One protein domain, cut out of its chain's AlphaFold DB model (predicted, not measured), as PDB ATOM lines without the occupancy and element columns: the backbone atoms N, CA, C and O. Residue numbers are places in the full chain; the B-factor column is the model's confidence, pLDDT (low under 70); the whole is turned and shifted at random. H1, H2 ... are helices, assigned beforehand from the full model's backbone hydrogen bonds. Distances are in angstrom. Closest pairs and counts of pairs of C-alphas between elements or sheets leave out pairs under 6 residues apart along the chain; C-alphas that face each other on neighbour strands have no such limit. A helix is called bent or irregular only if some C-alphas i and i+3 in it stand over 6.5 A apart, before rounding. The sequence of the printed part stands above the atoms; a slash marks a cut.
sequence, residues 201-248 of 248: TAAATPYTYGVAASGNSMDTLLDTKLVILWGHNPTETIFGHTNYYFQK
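AT A GLANCE: This is residues 201 to 248 of the 248 residues of the protein "Anaerobic dimethyl sulfoxide reductase subunit A" of Escherichia coli (UniProt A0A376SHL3). What is the shape? The longest helix, H1, sits alone at one end, and a link leads from it to two short helices, H2 and H3, packed together. Between these two, residues 224 to 241 make a wide loop, of which 228 to 233 stick out. What is printed? There are 48 residues with three named helices, H1, H2, H3 in order, and no named strand; it is all helix by class, though under half are in helices. It is loose, radius of gyration of the C-alphas 12.7 A, spanning 33 by 24 by 17 A.

IN THESE COORDINATES: Where is H1? Residues 201 to 209, 11.2 A, from C-alpha 201 at (32.853, 78.769, 46.107), form it; it is only just irregular, C-alphas 203 and 206 being 6.7 A apart. And the others? H2 is residues 218 to 223, 10.2 A; H3 is 242 to 246, 6.5 A, ending at C-alpha 246 at (28.702, 99.978, 38.534).

HOW THE PARTS SIT: Which touch? H1 is apart from H2 and H3. H2 and H3 touch, closest C-alphas Leu 221 and Tyr 245, 6.3 A. Their backbones? Every O i to N i+4 pair is within hydrogen-bond range in H3, 3 of 5 in H1, 0 of 2 in H2, where 3 of 3 O i to N i+3 pairs are.

THE WHOLE: How large? The farthest C-alphas, of Tyr 207 and Lys 248, are 33.9 A apart. Any cut, long link or low confidence? The printed part has no cut, H2 to H3 is a long link, and no printed residue is under 70 in pLDDT.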
ATOM      1  N   THR A 201      31.635  78.038  46.483       89.00
ATOM      2  CA  THR A 201      32.853  78.769  46.107       89.00
ATOM      3  C   THR A 201      34.077  78.201  46.818       89.00
ATOM      4  O   THR A 201      35.101  77.980  46.176       89.00
ATOM      5  N   ALA A 202      33.972  77.903  48.115       88.06
ATOM      6  CA  ALA A 202      35.049  77.306  48.899       88.06
ATOM      7  C   ALA A 202      35.411  75.894  48.413       88.06
ATOM      8  O   ALA A 202      36.570  75.502  48.506       88.06
ATOM      9  N   ALA A 203      34.445  75.152  47.862       89.69
ATOM     10  CA  ALA A 203      34.701  73.859  47.242       89.69
ATOM     11  C   ALA A 203      35.398  73.999  45.880       89.69
ATOM     12  O   ALA A 203      36.378  73.311  45.636       89.69
ATOM     13  N   ALA A 204      34.923  74.885  44.996       92.19
ATOM     14  CA  ALA A 204      35.418  74.975  43.619       92.19
ATOM     15  C   ALA A 204      36.766  75.709  43.483       92.19
ATOM     16  O   ALA A 204      37.624  75.291  42.706       92.19
ATOM     17  N   THR A 205      36.971  76.789  44.246       93.50
ATOM     18  CA  THR A 205      38.119  77.702  44.073       93.50
ATOM     19  C   THR A 205      39.479  76.998  44.202       93.50
ATOM     20  O   THR A 205      40.327  77.237  43.340       93.50
ATOM     21  N   PRO A 206      39.703  76.077  45.167       94.44
ATOM     22  CA  PRO A 206      40.960  75.335  45.253       94.44
ATOM     23  C   PRO A 206      41.247  74.457  44.033       94.44
ATOM     24  O   PRO A 206      42.395  74.380  43.607       94.44
ATOM     25  N   TYR A 207      40.229  73.823  43.439       95.00
ATOM     26  CA  TYR A 207      40.417  72.991  42.244       95.00
ATOM     27  C   TYR A 207      40.696  73.825  40.992       95.00
ATOM     28  O   TYR A 207      41.414  73.371  40.107       95.00
ATOM     29  N   THR A 208      40.130  75.031  40.904       95.19
ATOM     30  CA  THR A 208      40.299  75.906  39.735       95.19
ATOM     31  C   THR A 208      41.566  76.758  39.809       95.19
ATOM     32  O   THR A 208      42.251  76.913  38.803       95.19
ATOM     33  N   TYR A 209      41.880  77.313  40.982       94.69
ATOM     34  CA  TYR A 209      42.933  78.323  41.157       94.69
ATOM     35  C   TYR A 209      44.053  77.898  42.117       94.69
ATOM     36  O   TYR A 209      45.001  78.652  42.309       94.69
ATOM     37  N   GLY A 210      43.953  76.731  42.763       95.31
ATOM     38  CA  GLY A 210      44.937  76.273  43.755       95.31
ATOM     39  C   GLY A 210      44.891  77.019  45.096       95.31
ATOM     40  O   GLY A 210      45.751  76.798  45.944       95.31
ATOM     41  N   VAL A 211      43.902  77.895  45.308       92.12
ATOM     42  CA  VAL A 211      43.761  78.730  46.515       92.12
ATOM     43  C   VAL A 211      42.333  78.694  47.064       92.12
ATOM     44  O   VAL A 211      41.374  78.498  46.325       92.12
ATOM     45  N   ALA A 212      42.178  78.891  48.377       84.81
ATOM     46  CA  ALA A 212      40.874  78.832  49.053       84.81
ATOM     47  C   ALA A 212      40.030  80.113  48.919       84.81
ATOM     48  O   ALA A 212      38.826  80.087  49.169       84.81
ATOM     49  N   ALA A 213      40.648  81.225  48.526       85.44
ATOM     50  CA  ALA A 213      39.981  82.494  48.276       85.44
ATOM     51  C   ALA A 213      40.568  83.124  47.012       85.44
ATOM     52  O   ALA A 213      41.787  83.181  46.855       85.44
ATOM     53  N   SER A 214      39.698  83.597  46.126       87.56
ATOM     54  CA  SER A 214      40.071  84.327  44.918       87.56
ATOM     55  C   SER A 214      39.112  85.494  44.698       87.56
ATOM     56  O   SER A 214      37.993  85.509  45.215       87.56
ATOM     57  N   GLY A 215      39.568  86.498  43.957       87.25
ATOM     58  CA  GLY A 215      38.794  87.689  43.641       87.25
ATOM     59  C   GLY A 215      39.696  88.838  43.208       87.25
ATOM     60  O   GLY A 215      40.914  88.763  43.346       87.25
ATOM     61  N   ASN A 216      39.071  89.899  42.706       88.62
ATOM     62  CA  ASN A 216      39.722  91.170  42.409       88.62
ATOM     63  C   ASN A 216      39.172  92.240  43.352       88.62
ATOM     64  O   ASN A 216      38.044  92.128  43.847       88.62
ATOM     65  N   SER A 217      39.961  93.278  43.596       88.06
ATOM     66  CA  SER A 217      39.455  94.492  44.224       88.06
ATOM     67  C   SER A 217      38.437  95.162  43.289       88.06
ATOM     68  O   SER A 217      38.528  95.053  42.069       88.06
ATOM     69  N   MET A 218      37.390  95.786  43.836       87.69
ATOM     70  CA  MET A 218      36.283  96.275  42.996       87.69
ATOM     71  C   MET A 218      36.659  97.487  42.135       87.69
ATOM     72  O   MET A 218      35.952  97.783  41.181       87.69
ATOM     73  N   ASP A 219      37.750  98.184  42.443       89.44
ATOM     74  CA  ASP A 219      38.297  99.264  41.616       89.44
ATOM     75  C   ASP A 219      38.704  98.789  40.217       89.44
ATOM     76  O   ASP A 219      38.591  99.567  39.274       89.44
ATOM     77  N   THR A 220      39.023  97.500  40.026       91.94
ATOM     78  CA  THR A 220      39.282  96.939  38.685       91.94
ATOM     79  C   THR A 220      38.063  97.010  37.759       91.94
ATOM     80  O   THR A 220      38.187  96.839  36.546       91.94
ATOM     81  N   LEU A 221      36.860  97.237  38.305       91.50
ATOM     82  CA  LEU A 221      35.656  97.459  37.504       91.50
ATOM     83  C   LEU A 221      35.738  98.750  36.677       91.50
ATOM     84  O   LEU A 221      35.129  98.790  35.615       91.50
ATOM     85  N   LEU A 222      36.517  99.753  37.103       90.06
ATOM     86  CA  LEU A 222      36.711 100.999  36.344       90.06
ATOM     87  C   LEU A 222      37.380 100.759  34.983       90.06
ATOM     88  O   LEU A 222      37.089 101.461  34.018       90.06
ATOM     89  N   ASP A 223      38.234  99.739  34.898       92.44
ATOM     90  CA  ASP A 223      38.939  99.356  33.671       92.44
ATOM     91  C   ASP A 223      38.205  98.247  32.891       92.44
ATOM     92  O   ASP A 223      38.648  97.801  31.825       92.44
ATOM     93  N   THR A 224      37.075  97.762  33.414       93.06
ATOM     94  CA  THR A 224      36.352  96.613  32.866       93.06
ATOM     95  C   THR A 224      35.369  97.047  31.781       93.06
ATOM     96  O   THR A 224      34.397  97.747  32.033       93.06
ATOM     97  N   LYS A 225      35.566  96.556  30.551       94.25
ATOM     98  CA  LYS A 225      34.684  96.865  29.405       94.25
ATOM     99  C   LYS A 225      33.367  96.082  29.392       94.25
ATOM    100  O   LYS A 225      32.432  96.475  28.702       94.25
ATOM    101  N   LEU A 226      33.317  94.944  30.088       93.94
ATOM    102  CA  LEU A 226      32.154  94.061  30.141       93.94
ATOM    103  C   LEU A 226      32.021  93.436  31.527       93.94
ATOM    104  O   LEU A 226      32.912  92.721  31.980       93.94
ATOM    105  N   VAL A 227      30.865  93.642  32.151       93.12
ATOM    106  CA  VAL A 227      30.490  93.010  33.416       93.12
ATOM    107  C   VAL A 227      29.334  92.043  33.167       93.12
ATOM    108  O   VAL A 227      28.313  92.427  32.601       93.12
ATOM    109  N   ILE A 228      29.473  90.794  33.621       94.62
ATOM    110  CA  ILE A 228      28.392  89.799  33.619       94.62
ATOM    111  C   ILE A 228      27.884  89.630  35.052       94.62
ATOM    112  O   ILE A 228      28.595  89.120  35.917       94.62
ATOM    113  N   LEU A 229      26.637  90.030  35.304       93.50
ATOM    114  CA  LEU A 229      25.982  89.865  36.603       93.50
ATOM    115  C   LEU A 229      25.240  88.525  36.659       93.50
ATOM    116  O   LEU A 229      24.048  88.438  36.368       93.50
ATOM    117  N   TRP A 230      25.947  87.456  37.024       94.12
ATOM    118  CA  TRP A 230      25.362  86.116  37.079       94.12
ATOM    119  C   TRP A 230      24.772  85.819  38.459       94.12
ATOM    120  O   TRP A 230      25.496  85.568  39.418       94.12
ATOM    121  N   GLY A 231      23.440  85.852  38.569       93.00
ATOM    122  CA  GLY A 231      22.755  85.613  39.846       93.00
ATOM    123  C   GLY A 231      23.011  86.707  40.893       93.00
ATOM    124  O   GLY A 231      22.843  86.467  42.085       93.00
ATOM    125  N   HIS A 232      23.420  87.902  40.457       90.44
ATOM    126  CA  HIS A 232      23.734  89.033  41.325       90.44
ATOM    127  C   HIS A 232      22.813  90.219  41.018       90.44
ATOM    128  O   HIS A 232      22.745  90.669  39.877       90.44
ATOM    129  N   ASN A 233      22.121  90.734  42.041       91.50
ATOM    130  CA  ASN A 233      21.262  91.912  41.924       91.50
ATOM    131  C   ASN A 233      21.785  93.072  42.801       91.50
ATOM    132  O   ASN A 233      21.308  93.240  43.927       91.50
ATOM    133  N   PRO A 234      22.693  93.915  42.280       87.31
ATOM    134  CA  PRO A 234      23.322  94.987  43.055       87.31
ATOM    135  C   PRO A 234      22.334  96.068  43.521       87.31
ATOM    136  O   PRO A 234      22.608  96.802  44.468       87.31
ATOM    137  N   THR A 235      21.153  96.174  42.902       84.94
ATOM    138  CA  THR A 235      20.138  97.157  43.322       84.94
ATOM    139  C   THR A 235      19.479  96.789  44.657       84.94
ATOM    140  O   THR A 235      19.147  97.673  45.445       84.94
ATOM    141  N   GLU A 236      19.375  95.493  44.955       87.88
ATOM    142  CA  GLU A 236      18.763  94.968  46.181       87.88
ATOM    143  C   GLU A 236      19.825  94.571  47.220       87.88
ATOM    144  O   GLU A 236      19.754  94.943  48.408       87.88
ATOM    145  N   THR A 237      20.851  93.838  46.772       88.19
ATOM    146  CA  THR A 237      21.941  93.320  47.604       88.19
ATOM    147  C   THR A 237      23.106  94.306  47.637       88.19
ATOM    148  O   THR A 237      24.124  94.151  46.973       88.19
ATOM    149  N   ILE A 238      22.947  95.348  48.457       86.00
ATOM    150  CA  ILE A 238      23.966  96.390  48.653       86.00
ATOM    151  C   ILE A 238      25.190  95.800  49.370       86.00
ATOM    152  O   ILE A 238      25.222  95.724  50.602       86.00
ATOM    153  N   PHE A 239      26.186  95.388  48.586       83.94
ATOM    154  CA  PHE A 239      27.418  94.757  49.046       83.94
ATOM    155  C   PHE A 239      28.605  95.712  48.872       83.94
ATOM    156  O   PHE A 239      28.868  96.187  47.771       83.94
ATOM    157  N   GLY A 240      29.305  96.016  49.966       82.88
ATOM    158  CA  GLY A 240      30.406  96.974  50.019       82.88
ATOM    159  C   GLY A 240      30.172  98.241  49.191       82.88
ATOM    160  O   GLY A 240      29.168  98.941  49.326       82.88
ATOM    161  N   HIS A 241      31.129  98.496  48.308       86.75
ATOM    162  CA  HIS A 241      31.164  99.612  47.369       86.75
ATOM    163  C   HIS A 241      30.827  99.196  45.928       86.75
ATOM    164  O   HIS A 241      31.079  99.954  44.996       86.75
ATOM    165  N   THR A 242      30.270  98.005  45.705       85.88
ATOM    166  CA  THR A 242      30.050  97.482  44.347       85.88
ATOM    167  C   THR A 242      29.163  98.416  43.510       85.88
ATOM    168  O   THR A 242      29.473  98.711  42.361       85.88
ATOM    169  N   ASN A 243      28.119  98.990  44.116       85.75
ATOM    170  CA  ASN A 243      27.220  99.917  43.423       85.75
ATOM    171  C   ASN A 243      27.891 101.224  42.999       85.75
ATOM    172  O   ASN A 243      27.474 101.800  42.003       85.75
ATOM    173  N   TYR A 244      28.902 101.691  43.737       87.81
ATOM    174  CA  TYR A 244      29.647 102.890  43.355       87.81
ATOM    175  C   TYR A 244      30.370 102.677  42.022       87.81
ATOM    176  O   TYR A 244      30.333 103.548  41.160       87.81
ATOM    177  N   TYR A 245      30.972 101.501  41.834       89.75
ATOM    178  CA  TYR A 245      31.716 101.188  40.618       89.75
ATOM    179  C   TYR A 245      30.815 100.859  39.426       89.75
ATOM    180  O   TYR A 245      31.139 101.253  38.319       89.75
ATOM    181  N   PHE A 246      29.658 100.221  39.629       87.94
ATOM    182  CA  PHE A 246      28.702  99.978  38.534       87.94
ATOM    183  C   PHE A 246      27.990 101.236  38.013       87.94
ATOM    184  O   PHE A 246      27.299 101.164  37.000       87.94
ATOM    185  N   GLN A 247      28.092 102.361  38.722       82.50
ATOM    186  CA  GLN A 247      27.475 103.634  38.334       82.50
ATOM    187  C   GLN A 247      28.430 104.577  37.592       82.50
ATOM    188  O   GLN A 247      27.982 105.635  37.147       82.50
ATOM    189  N   LYS A 248      29.717 104.229  37.500       77.62
ATOM    190  CA  LYS A 248      30.733 104.983  36.757       77.62
ATOM    191  C   LYS A 248      30.952 104.372  35.383       77.62
ATOM    192  O   LYS A 248      31.192 105.175  34.457       77.62
TER     193      LYS A 248